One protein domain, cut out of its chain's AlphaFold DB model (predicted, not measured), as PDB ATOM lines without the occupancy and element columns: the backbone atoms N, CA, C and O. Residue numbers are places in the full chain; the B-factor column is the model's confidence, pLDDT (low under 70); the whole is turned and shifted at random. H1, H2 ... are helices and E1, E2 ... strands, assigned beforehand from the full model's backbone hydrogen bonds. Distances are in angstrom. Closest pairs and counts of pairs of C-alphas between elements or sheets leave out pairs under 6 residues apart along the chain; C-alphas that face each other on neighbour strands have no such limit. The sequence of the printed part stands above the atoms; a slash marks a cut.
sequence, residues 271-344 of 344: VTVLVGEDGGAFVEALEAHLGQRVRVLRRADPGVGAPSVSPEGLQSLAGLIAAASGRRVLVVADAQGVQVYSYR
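AT A GLANCE: This is residues 271 to 344 of the 344 residues of the protein "DUF5671 domain-containing protein" of bacterium HR25 (UniProt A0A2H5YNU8). Two helices, H1 and H2, cover one face of a twisted four-stranded sheet. The 74 printed residues include E1 H1 E2 H2 E3 E4 in chain order, class mixed. The mixed sheet runs E2 E1 E3 E4. The whole is compact, radius of gyration of the C-alphas 11.4 A, spans 31 by 28 by 21 A.

HOW THE PARTS SIT: E1, residues 271 to 275, is parallel to E2, residues 295 to 298 (N 273 to O 295, 2.8 A), and to E3, residues 328 to 334 (N 272 to O 329, 2.8 A). E3 and E4, residues 337 to 343, form an antiparallel hairpin; N 330 and O 341 are 2.8 A apart. H1, residues 280 to 290, lies over E1, height over the sheet 10.0 A. H2, residues 311 to 323, is on the same face, height 9.6 A. Residues 314 to 318 of H2 touch H1 at a steep tilt of 61 degrees; the closest C-alphas, Leu 286 and Leu 314, are 6.5 A apart. Every O i to N i+4 pair in H1 and H2 is within hydrogen-bond range.

IN THESE COORDINATES: E1 begins at C-alpha 271 (47.276, 49.915, 4.782); E4 ends at C-alpha 343 (55.008, 54.113, 10.049). E3 is 19.8 A long.

THE WHOLE: The printed part has no cut. The E2 to H2 link is long. Gly 303 alone is under pLDDT 70.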
ATOM      1  N   VAL A 271      46.969  51.236   4.231       88.38
ATOM      2  CA  VAL A 271      47.276  49.915   4.782       88.38
ATOM      3  C   VAL A 271      48.201  49.167   3.828       88.38
ATOM      4  O   VAL A 271      47.890  48.962   2.656       88.38
ATOM      5  N   THR A 272      49.365  48.776   4.335       91.25
ATOM      6  CA  THR A 272      50.305  47.865   3.686       91.25
ATOM      7  C   THR A 272      50.271  46.545   4.441       91.25
ATOM      8  O   THR A 272      50.451  46.553   5.651       91.25
ATOM      9  N   VAL A 273      50.030  45.430   3.765       90.75
ATOM     10  CA  VAL A 273      49.987  44.097   4.373       90.75
ATOM     11  C   VAL A 273      51.231  43.331   3.953       90.75
ATOM     12  O   VAL A 273      51.454  43.132   2.763       90.75
ATOM     13  N   LEU A 274      52.040  42.915   4.921       89.19
ATOM     14  CA  LEU A 274      53.183  42.033   4.747       89.19
ATOM     15  C   LEU A 274      52.764  40.609   5.127       89.19
ATOM     16  O   LEU A 274      52.466  40.347   6.291       89.19
ATOM     17  N   VAL A 275      52.733  39.708   4.148       90.38
ATOM     18  CA  VAL A 275      52.229  38.336   4.316       90.38
ATOM     19  C   VAL A 275      53.072  37.332   3.518       90.38
ATOM     20  O   VAL A 275      53.741  37.711   2.556       90.38
ATOM     21  N   GLY A 276      53.078  36.057   3.923       85.50
ATOM     22  CA  GLY A 276      53.698  34.964   3.157       85.50
ATOM     23  C   GLY A 276      53.035  34.723   1.789       85.50
ATOM     24  O   GLY A 276      51.989  35.305   1.477       85.50
ATOM     25  N   GLU A 277      53.631  33.861   0.960       80.81
ATOM     26  CA  GLU A 277      53.106  33.484  -0.370       80.81
ATOM     27  C   GLU A 277      51.651  32.976  -0.289       80.81
ATOM     28  O   GLU A 277      50.773  33.465  -1.006       80.81
ATOM     29  N   ASP A 278      51.350  32.144   0.711       81.00
ATOM     30  CA  ASP A 278      50.039  31.501   0.899       81.00
ATOM     31  C   ASP A 278      48.953  32.408   1.519       81.00
ATOM     32  O   ASP A 278      47.826  31.983   1.769       81.00
ATOM     33  N   GLY A 279      49.243  33.689   1.768       81.56
ATOM     34  CA  GLY A 279      48.333  34.606   2.464       81.56
ATOM     35  C   GLY A 279      47.270  35.310   1.618       81.56
ATOM     36  O   GLY A 279      46.693  36.298   2.074       81.56
ATOM     37  N   GLY A 280      47.019  34.857   0.386       84.19
ATOM     38  CA  GLY A 280      46.079  35.514  -0.534       84.19
ATOM     39  C   GLY A 280      44.656  35.628   0.023       84.19
ATOM     40  O   GLY A 280      44.074  36.711   0.000       84.19
ATOM     41  N   ALA A 281      44.140  34.550   0.619       85.38
ATOM     42  CA  ALA A 281      42.787  34.511   1.183       85.38
ATOM     43  C   ALA A 281      42.578  35.522   2.328       85.38
ATOM     44  O   ALA A 281      41.502  36.100   2.468       85.38
ATOM     45  N   PHE A 282      43.617  35.778   3.130       87.69
ATOM     46  CA  PHE A 282      43.571  36.777   4.197       87.69
ATOM     47  C   PHE A 282      43.507  38.203   3.644       87.69
ATOM     48  O   PHE A 282      42.744  39.025   4.151       87.69
ATOM     49  N   VAL A 283      44.276  38.493   2.591       88.50
ATOM     50  CA  VAL A 283      44.250  39.803   1.929       88.50
ATOM     51  C   VAL A 283      42.868  40.076   1.348       88.50
ATOM     52  O   VAL A 283      42.311  41.134   1.617       88.50
ATOM     53  N   GLU A 284      42.291  39.124   0.615       87.19
ATOM     54  CA  GLU A 284      40.955  39.284   0.024       87.19
ATOM     55  C   GLU A 284      39.883  39.521   1.094       87.19
ATOM     56  O   GLU A 284      39.058  40.427   0.962       87.19
ATOM     57  N   ALA A 285      39.927  38.759   2.191       86.81
ATOM     58  CA  ALA A 285      38.996  38.930   3.300       86.81
ATOM     59  C   ALA A 285      39.160  40.293   3.999       86.81
ATOM     60  O   ALA A 285      38.169  40.927   4.369       86.81
ATOM     61  N   LEU A 286      40.396  40.778   4.145       87.00
ATOM     62  CA  LEU A 286      40.688  42.082   4.738       87.00
ATOM     63  C   LEU A 286      40.264  43.242   3.829       87.00
ATOM     64  O   LEU A 286      39.694  44.216   4.317       87.00
ATOM     65  N   GLU A 287      40.499  43.146   2.519       88.81
ATOM     66  CA  GLU A 287      40.036  44.140   1.543       88.81
ATOM     67  C   GLU A 287      38.507  44.216   1.505       88.81
ATOM     68  O   GLU A 287      37.944  45.314   1.518       88.81
ATOM     69  N   ALA A 288      37.832  43.060   1.528       85.69
ATOM     70  CA  ALA A 288      36.377  42.985   1.593       85.69
ATOM     71  C   ALA A 288      35.823  43.623   2.877       85.69
ATOM     72  O   ALA A 288      34.804  44.310   2.827       85.69
ATOM     73  N   HIS A 289      36.501  43.439   4.016       85.75
ATOM     74  CA  HIS A 289      36.067  43.987   5.301       85.75
ATOM     75  C   HIS A 289      36.357  45.489   5.451       85.75
ATOM     76  O   HIS A 289      35.528  46.231   5.971       85.75
ATOM     77  N   LEU A 290      37.520  45.961   4.985       82.94
ATOM     78  CA  LEU A 290      37.895  47.379   5.049       82.94
ATOM     79  C   LEU A 290      37.211  48.228   3.967       82.94
ATOM     80  O   LEU A 290      37.209  49.454   4.069       82.94
ATOM     81  N   GLY A 291      36.688  47.606   2.907       82.19
ATOM     82  CA  GLY A 291      36.107  48.313   1.764       82.19
ATOM     83  C   GLY A 291      37.127  49.144   0.973       82.19
ATOM     84  O   GLY A 291      36.745  50.033   0.213       82.19
ATOM     85  N   GLN A 292      38.425  48.879   1.153       83.88
ATOM     86  CA  GLN A 292      39.526  49.533   0.446       83.88
ATOM     87  C   GLN A 292      40.588  48.508   0.048       83.88
ATOM     88  O   GLN A 292      40.823  47.535   0.762       83.88
ATOM     89  N   ARG A 293      41.265  48.758  -1.077       84.25
ATOM     90  CA  ARG A 293      42.424  47.957  -1.484       84.25
ATOM     91  C   ARG A 293      43.616  48.226  -0.579       84.25
ATOM     92  O   ARG A 293      43.870  49.373  -0.206       84.25
ATOM     93  N   VAL A 294      44.375  47.179  -0.291       89.56
ATOM     94  CA  VAL A 294      45.590  47.257   0.522       89.56
ATOM     95  C   VAL A 294      46.825  47.056  -0.349       89.56
ATOM     96  O   VAL A 294      46.795  46.394  -1.386       89.56
ATOM     97  N   ARG A 295      47.956  47.639   0.052       90.94
ATOM     98  CA  ARG A 295      49.232  47.381  -0.623       90.94
ATOM     99  C   ARG A 295      49.825  46.086  -0.082       90.94
ATOM    100  O   ARG A 295      50.214  46.049   1.077       90.94
ATOM    101  N   VAL A 296      49.947  45.053  -0.905       90.25
ATOM    102  CA  VAL A 296      50.524  43.771  -0.473       90.25
ATOM    103  C   VAL A 296      52.037  43.764  -0.686       90.25
ATOM    104  O   VAL A 296      52.523  44.110  -1.762       90.25
ATOM    105  N   LEU A 297      52.780  43.356   0.337       89.88
ATOM    106  CA  LEU A 297      54.190  42.994   0.283       89.88
ATOM    107  C   LEU A 297      54.312  41.509   0.635       89.88
ATOM    108  O   LEU A 297      53.675  41.037   1.578       89.88
ATOM    109  N   ARG A 298      55.126  40.772  -0.120       87.31
ATOM    110  CA  ARG A 298      55.377  39.350   0.130       87.31
ATOM    111  C   ARG A 298      56.646  39.181   0.954       87.31
ATOM    112  O   ARG A 298      57.648  39.839   0.673       87.31
ATOM    113  N   ARG A 299      56.594  38.336   1.986       85.62
ATOM    114  CA  ARG A 299      57.794  37.949   2.740       85.62
ATOM    115  C   ARG A 299      58.644  36.991   1.912       85.62
ATOM    116  O   ARG A 299      58.118  36.044   1.344       85.62
ATOM    117  N   ALA A 300      59.953  37.231   1.905       80.81
ATOM    118  CA  ALA A 300      60.941  36.337   1.302       80.81
ATOM    119  C   ALA A 300      61.419  35.233   2.267       80.81
ATOM    120  O   ALA A 300      62.176  34.352   1.862       80.81
ATOM    121  N   ASP A 301      61.003  35.285   3.537       80.38
ATOM    122  CA  ASP A 301      61.408  34.324   4.561       80.38
ATOM    123  C   ASP A 301      60.771  32.943   4.297       80.38
ATOM    124  O   ASP A 301      59.550  32.849   4.125       80.38
ATOM    125  N   PRO A 302      61.559  31.853   4.272       70.56
ATOM    126  CA  PRO A 302      61.032  30.511   4.057       70.56
ATOM    127  C   PRO A 302      60.226  30.021   5.271       70.56
ATOM    128  O   PRO A 302      60.612  30.237   6.418       70.56
ATOM    129  N   GLY A 303      59.118  29.316   5.020       67.56
ATOM    130  CA  GLY A 303      58.313  28.672   6.069       67.56
ATOM    131  C   GLY A 303      57.323  29.584   6.804       67.56
ATOM    132  O   GLY A 303      56.803  29.194   7.849       67.56
ATOM    133  N   VAL A 304      57.033  30.780   6.283       74.25
ATOM    134  CA  VAL A 304      55.991  31.659   6.838       74.25
ATOM    135  C   VAL A 304      54.610  31.096   6.495       74.25
ATOM    136  O   VAL A 304      54.147  31.219   5.363       74.25
ATOM    137  N   GLY A 305      53.952  30.478   7.476       71.75
ATOM    138  CA  GLY A 305      52.600  29.945   7.314       71.75
ATOM    139  C   GLY A 305      51.536  31.037   7.136       71.75
ATOM    140  O   GLY A 305      51.720  32.183   7.555       71.75
ATOM    141  N   ALA A 306      50.411  30.665   6.523       76.75
ATOM    142  CA  ALA A 306      49.297  31.574   6.282       76.75
ATOM    143  C   ALA A 306      48.614  32.008   7.597       76.75
ATOM    144  O   ALA A 306      48.399  31.171   8.480       76.75
ATOM    145  N   PRO A 307      48.239  33.293   7.736       82.25
ATOM    146  CA  PRO A 307      47.457  33.759   8.876       82.25
ATOM    147  C   PRO A 307      46.043  33.164   8.854       82.25
ATOM    148  O   PRO A 307      45.457  32.945   7.790       82.25
ATOM    149  N   SER A 308      45.471  32.928  10.035       78.31
ATOM    150  CA  SER A 308      44.093  32.451  10.156       78.31
ATOM    151  C   SER A 308      43.091  33.549   9.786       78.31
ATOM    152  O   SER A 308      43.263  34.725  10.110       78.31
ATOM    153  N   VAL A 309      42.022  33.160   9.090       78.00
ATOM    154  CA  VAL A 309      40.957  34.072   8.660       78.00
ATOM    155  C   VAL A 309      39.724  33.815   9.521       78.00
ATOM    156  O   VAL A 309      38.982  32.866   9.278       78.00
ATOM    157  N   SER A 310      39.507  34.647  10.543       83.69
ATOM    158  CA  SER A 310      38.283  34.638  11.355       83.69
ATOM    159  C   SER A 310      37.547  35.986  11.248       83.69
ATOM    160  O   SER A 310      38.200  37.034  11.241       83.69
ATOM    161  N   PRO A 311      36.198  36.006  11.171       78.50
ATOM    162  CA  PRO A 311      35.428  37.254  11.078       78.50
ATOM    163  C   PRO A 311      35.670  38.204  12.259       78.50
ATOM    164  O   PRO A 311      35.838  39.407  12.067       78.50
ATOM    165  N   GLU A 312      35.750  37.654  13.472       80.69
ATOM    166  CA  GLU A 312      36.037  38.400  14.704       80.69
ATOM    167  C   GLU A 312      37.452  38.999  14.679       80.69
ATOM    168  O   GLU A 312      37.640  40.170  15.012       80.69
ATOM    169  N   GLY A 313      38.439  38.235  14.196       82.50
ATOM    170  CA  GLY A 313      39.823  38.691  14.063       82.50
ATOM    171  C   GLY A 313      39.977  39.833  13.057       82.50
ATOM    172  O   GLY A 313      40.691  40.798  13.328       82.50
ATOM    173  N   LEU A 314      39.261  39.777  11.928       85.19
ATOM    174  CA  LEU A 314      39.238  40.856  10.933       85.19
ATOM    175  C   LEU A 314      38.603  42.137  11.487       85.19
ATOM    176  O   LEU A 314      39.112  43.230  11.232       85.19
ATOM    177  N   GLN A 315      37.540  42.013  12.286       83.69
ATOM    178  CA  GLN A 315      36.893  43.159  12.923       83.69
ATOM    179  C   GLN A 315      37.798  43.813  13.978       83.69
ATOM    180  O   GLN A 315      37.944  45.038  13.993       83.69
ATOM    181  N   SER A 316      38.468  43.016  14.818       85.25
ATOM    182  CA  SER A 316      39.474  43.529  15.760       85.25
ATOM    183  C   SER A 316      40.646  44.203  15.037       85.25
ATOM    184  O   SER A 316      41.076  45.288  15.432       85.25
ATOM    185  N   LEU A 317      41.127  43.610  13.940       86.31
ATOM    186  CA  LEU A 317      42.198  44.167  13.115       86.31
ATOM    187  C   LEU A 317      41.801  45.508  12.481       86.31
ATOM    188  O   LEU A 317      42.589  46.453  12.508       86.31
ATOM    189  N   ALA A 318      40.580  45.624  11.958       85.19
ATOM    190  CA  ALA A 318      40.060  46.881  11.427       85.19
ATOM    191  C   ALA A 318      40.004  47.978  12.505       85.19
ATOM    192  O   ALA A 318      40.394  49.119  12.240       85.19
ATOM    193  N   GLY A 319      39.613  47.622  13.735       83.62
ATOM    194  CA  GLY A 319      39.662  48.521  14.892       83.62
ATOM    195  C   GLY A 319      41.080  49.007  15.215       83.62
ATOM    196  O   GLY A 319      41.294  50.205  15.405       83.62
ATOM    197  N   LEU A 320      42.071  48.109  15.199       86.25
ATOM    198  CA  LEU A 320      43.481  48.452  15.425       86.25
ATOM    199  C   LEU A 320      44.058  49.345  14.316       86.25
ATOM    200  O   LEU A 320      44.782  50.298  14.601       86.25
ATOM    201  N   ILE A 321      43.712  49.077  13.054       86.62
ATOM    202  CA  ILE A 321      44.109  49.914  11.911       86.62
ATOM    203  C   ILE A 321      43.523  51.324  12.053       86.62
ATOM    204  O   ILE A 321      44.230  52.309  11.826       86.62
ATOM    205  N   ALA A 322      42.253  51.434  12.452       83.31
ATOM    206  CA  ALA A 322      41.595  52.718  12.672       83.31
ATOM    207  C   ALA A 322      42.235  53.505  13.832       83.31
ATOM    208  O   ALA A 322      42.461  54.709  13.697       83.31
ATOM    209  N   ALA A 323      42.586  52.820  14.925       83.81
ATOM    210  CA  ALA A 323      43.206  53.405  16.116       83.81
ATOM    211  C   ALA A 323      44.699  53.757  15.952       83.81
ATOM    212  O   ALA A 323      45.257  54.482  16.778       83.81
ATOM    213  N   ALA A 324      45.366  53.271  14.900       84.25
ATOM    214  CA  ALA A 324      46.780  53.546  14.657       84.25
ATOM    215  C   ALA A 324      47.054  55.059  14.538       84.25
ATOM    216  O   ALA A 324      46.307  55.797  13.900       84.25
ATOM    217  N   SER A 325      48.156  55.546  15.111       80.38
ATOM    218  CA  SER A 325      48.426  56.990  15.225       80.38
ATOM    219  C   SER A 325      48.758  57.667  13.884       80.38
ATOM    220  O   SER A 325      48.427  58.830  13.667       80.38
ATOM    221  N   GLY A 326      49.419  56.960  12.963       79.12
ATOM    222  CA  GLY A 326      49.856  57.489  11.665       79.12
ATOM    223  C   GLY A 326      48.877  57.226  10.519       79.12
ATOM    224  O   GLY A 326      47.952  56.427  10.633       79.12
ATOM    225  N   ARG A 327      49.081  57.903   9.377       81.81
ATOM    226  CA  ARG A 327      48.314  57.656   8.137       81.81
ATOM    227  C   ARG A 327      48.726  56.375   7.413       81.81
ATOM    228  O   ARG A 327      47.932  55.887   6.620       81.81
ATOM    229  N   ARG A 328      49.944  55.867   7.629       87.62
ATOM    230  CA  ARG A 328      50.444  54.633   7.010       87.62
ATOM    231  C   ARG A 328      50.514  53.541   8.067       87.62
ATOM    232  O   ARG A 328      51.116  53.735   9.122       87.62
ATOM    233  N   VAL A 329      49.878  52.416   7.775       89.88
ATOM    234  CA  VAL A 329      49.760  51.278   8.681       89.88
ATOM    235  C   VAL A 329      50.352  50.061   7.986       89.88
ATOM    236  O   VAL A 329      49.991  49.765   6.851       89.88
ATOM    237  N   LEU A 330      51.291  49.387   8.640       90.12
ATOM    238  CA  LEU A 330      51.872  48.126   8.206       90.12
ATOM    239  C   LEU A 330      51.257  47.005   9.041       90.12
ATOM    240  O   LEU A 330      51.435  46.965  10.255       90.12
ATOM    241  N   VAL A 331      50.537  46.106   8.388       90.44
ATOM    242  CA  VAL A 331      49.985  44.891   8.983       90.44
ATOM    243  C   VAL A 331      50.932  43.753   8.640       90.44
ATOM    244  O   VAL A 331      51.136  43.467   7.466       90.44
ATOM    245  N   VAL A 332      51.523  43.118   9.643       88.94
ATOM    246  CA  VAL A 332      52.363  41.931   9.471       88.94
ATOM    247  C   VAL A 332      51.535  40.734   9.903       88.94
ATOM    248  O   VAL A 332      51.123  40.676  11.059       88.94
ATOM    249  N   ALA A 333      51.253  39.824   8.977       87.44
ATOM    250  CA  ALA A 333      50.395  38.673   9.227       87.44
ATOM    251  C   ALA A 333      51.125  37.371   8.874       87.44
ATOM    252  O   ALA A 333      51.604  37.203   7.751       87.44
ATOM    253  N   ASP A 334      51.193  36.456   9.837       84.50
ATOM    254  CA  ASP A 334      51.733  35.105   9.685       84.50
ATOM    255  C   ASP A 334      50.951  34.100  10.554       84.50
ATOM    256  O   ASP A 334      49.964  34.447  11.203       84.50
ATOM    257  N   ALA A 335      51.368  32.833  10.547       79.75
ATOM    258  CA  ALA A 335      50.734  31.774  11.333       79.75
ATOM    259  C   ALA A 335      50.794  31.992  12.861       79.75
ATOM    260  O   ALA A 335      50.038  31.351  13.588       79.75
ATOM    261  N   GLN A 336      51.680  32.863  13.361       78.50
ATOM    262  CA  GLN A 336      51.798  33.175  14.789       78.50
ATOM    263  C   GLN A 336      50.836  34.295  15.205       78.50
ATOM    264  O   GLN A 336      50.509  34.417  16.387       78.50
ATOM    265  N   GLY A 337      50.350  35.093  14.250       81.81
ATOM    266  CA  GLY A 337      49.313  36.091  14.473       81.81
ATOM    267  C   GLY A 337      49.413  37.295  13.539       81.81
ATOM    268  O   GLY A 337      50.103  37.287  12.521       81.81
ATOM    269  N   VAL A 338      48.694  38.358  13.906       87.06
ATOM    270  CA  VAL A 338      48.664  39.619  13.160       87.06
ATOM    271  C   VAL A 338      49.135  40.760  14.053       87.06
ATOM    272  O   VAL A 338      48.608  40.962  15.145       87.06
ATOM    273  N   GLN A 339      50.113  41.525  13.575       88.06
ATOM    274  CA  GLN A 339      50.658  42.707  14.241       88.06
ATOM    275  C   GLN A 339      50.410  43.957  13.397       88.06
ATOM    276  O   GLN A 339      50.501  43.919  12.168       88.06
ATOM    277  N   VAL A 340      50.112  45.080  14.052       89.06
ATOM    278  CA  VAL A 340      49.800  46.357  13.397       89.06
ATOM    279  C   VAL A 340      50.802  47.411  13.839       89.06
ATOM    280  O   VAL A 340      50.891  47.748  15.017       89.06
ATOM    281  N   TYR A 341      51.525  47.976  12.879       88.38
ATOM    282  CA  TYR A 341      52.499  49.036  13.104       88.38
ATOM    283  C   TYR A 341      52.088  50.304  12.369       88.38
ATOM    284  O   TYR A 341      51.612  50.265  11.238       88.38
ATOM    285  N   SER A 342      52.325  51.454  12.985       87.81
ATOM    286  CA  SER A 342      52.217  52.749  12.318       87.81
ATOM    287  C   SER A 342      53.603  53.186  11.850       87.81
ATOM    288  O   SER A 342      54.536  53.188  12.648       87.81
ATOM    289  N   TYR A 343      53.739  53.613  10.593       80.62
ATOM    290  CA  TYR A 343      55.008  54.113  10.049       80.62
ATOM    291  C   TYR A 343      54.837  55.467   9.343       80.62
ATOM    292  O   TYR A 343      53.714  55.913   9.089       80.62
ATOM    293  N   ARG A 344      55.951  56.166   9.090       75.69
ATOM    294  CA  ARG A 344      55.991  57.450   8.373       75.69
ATOM    295  C   ARG A 344      56.680  57.274   7.038       75.69
ATOM    296  O   ARG A 344      57.732  56.612   6.995       75.69
TER     297      ARG A 344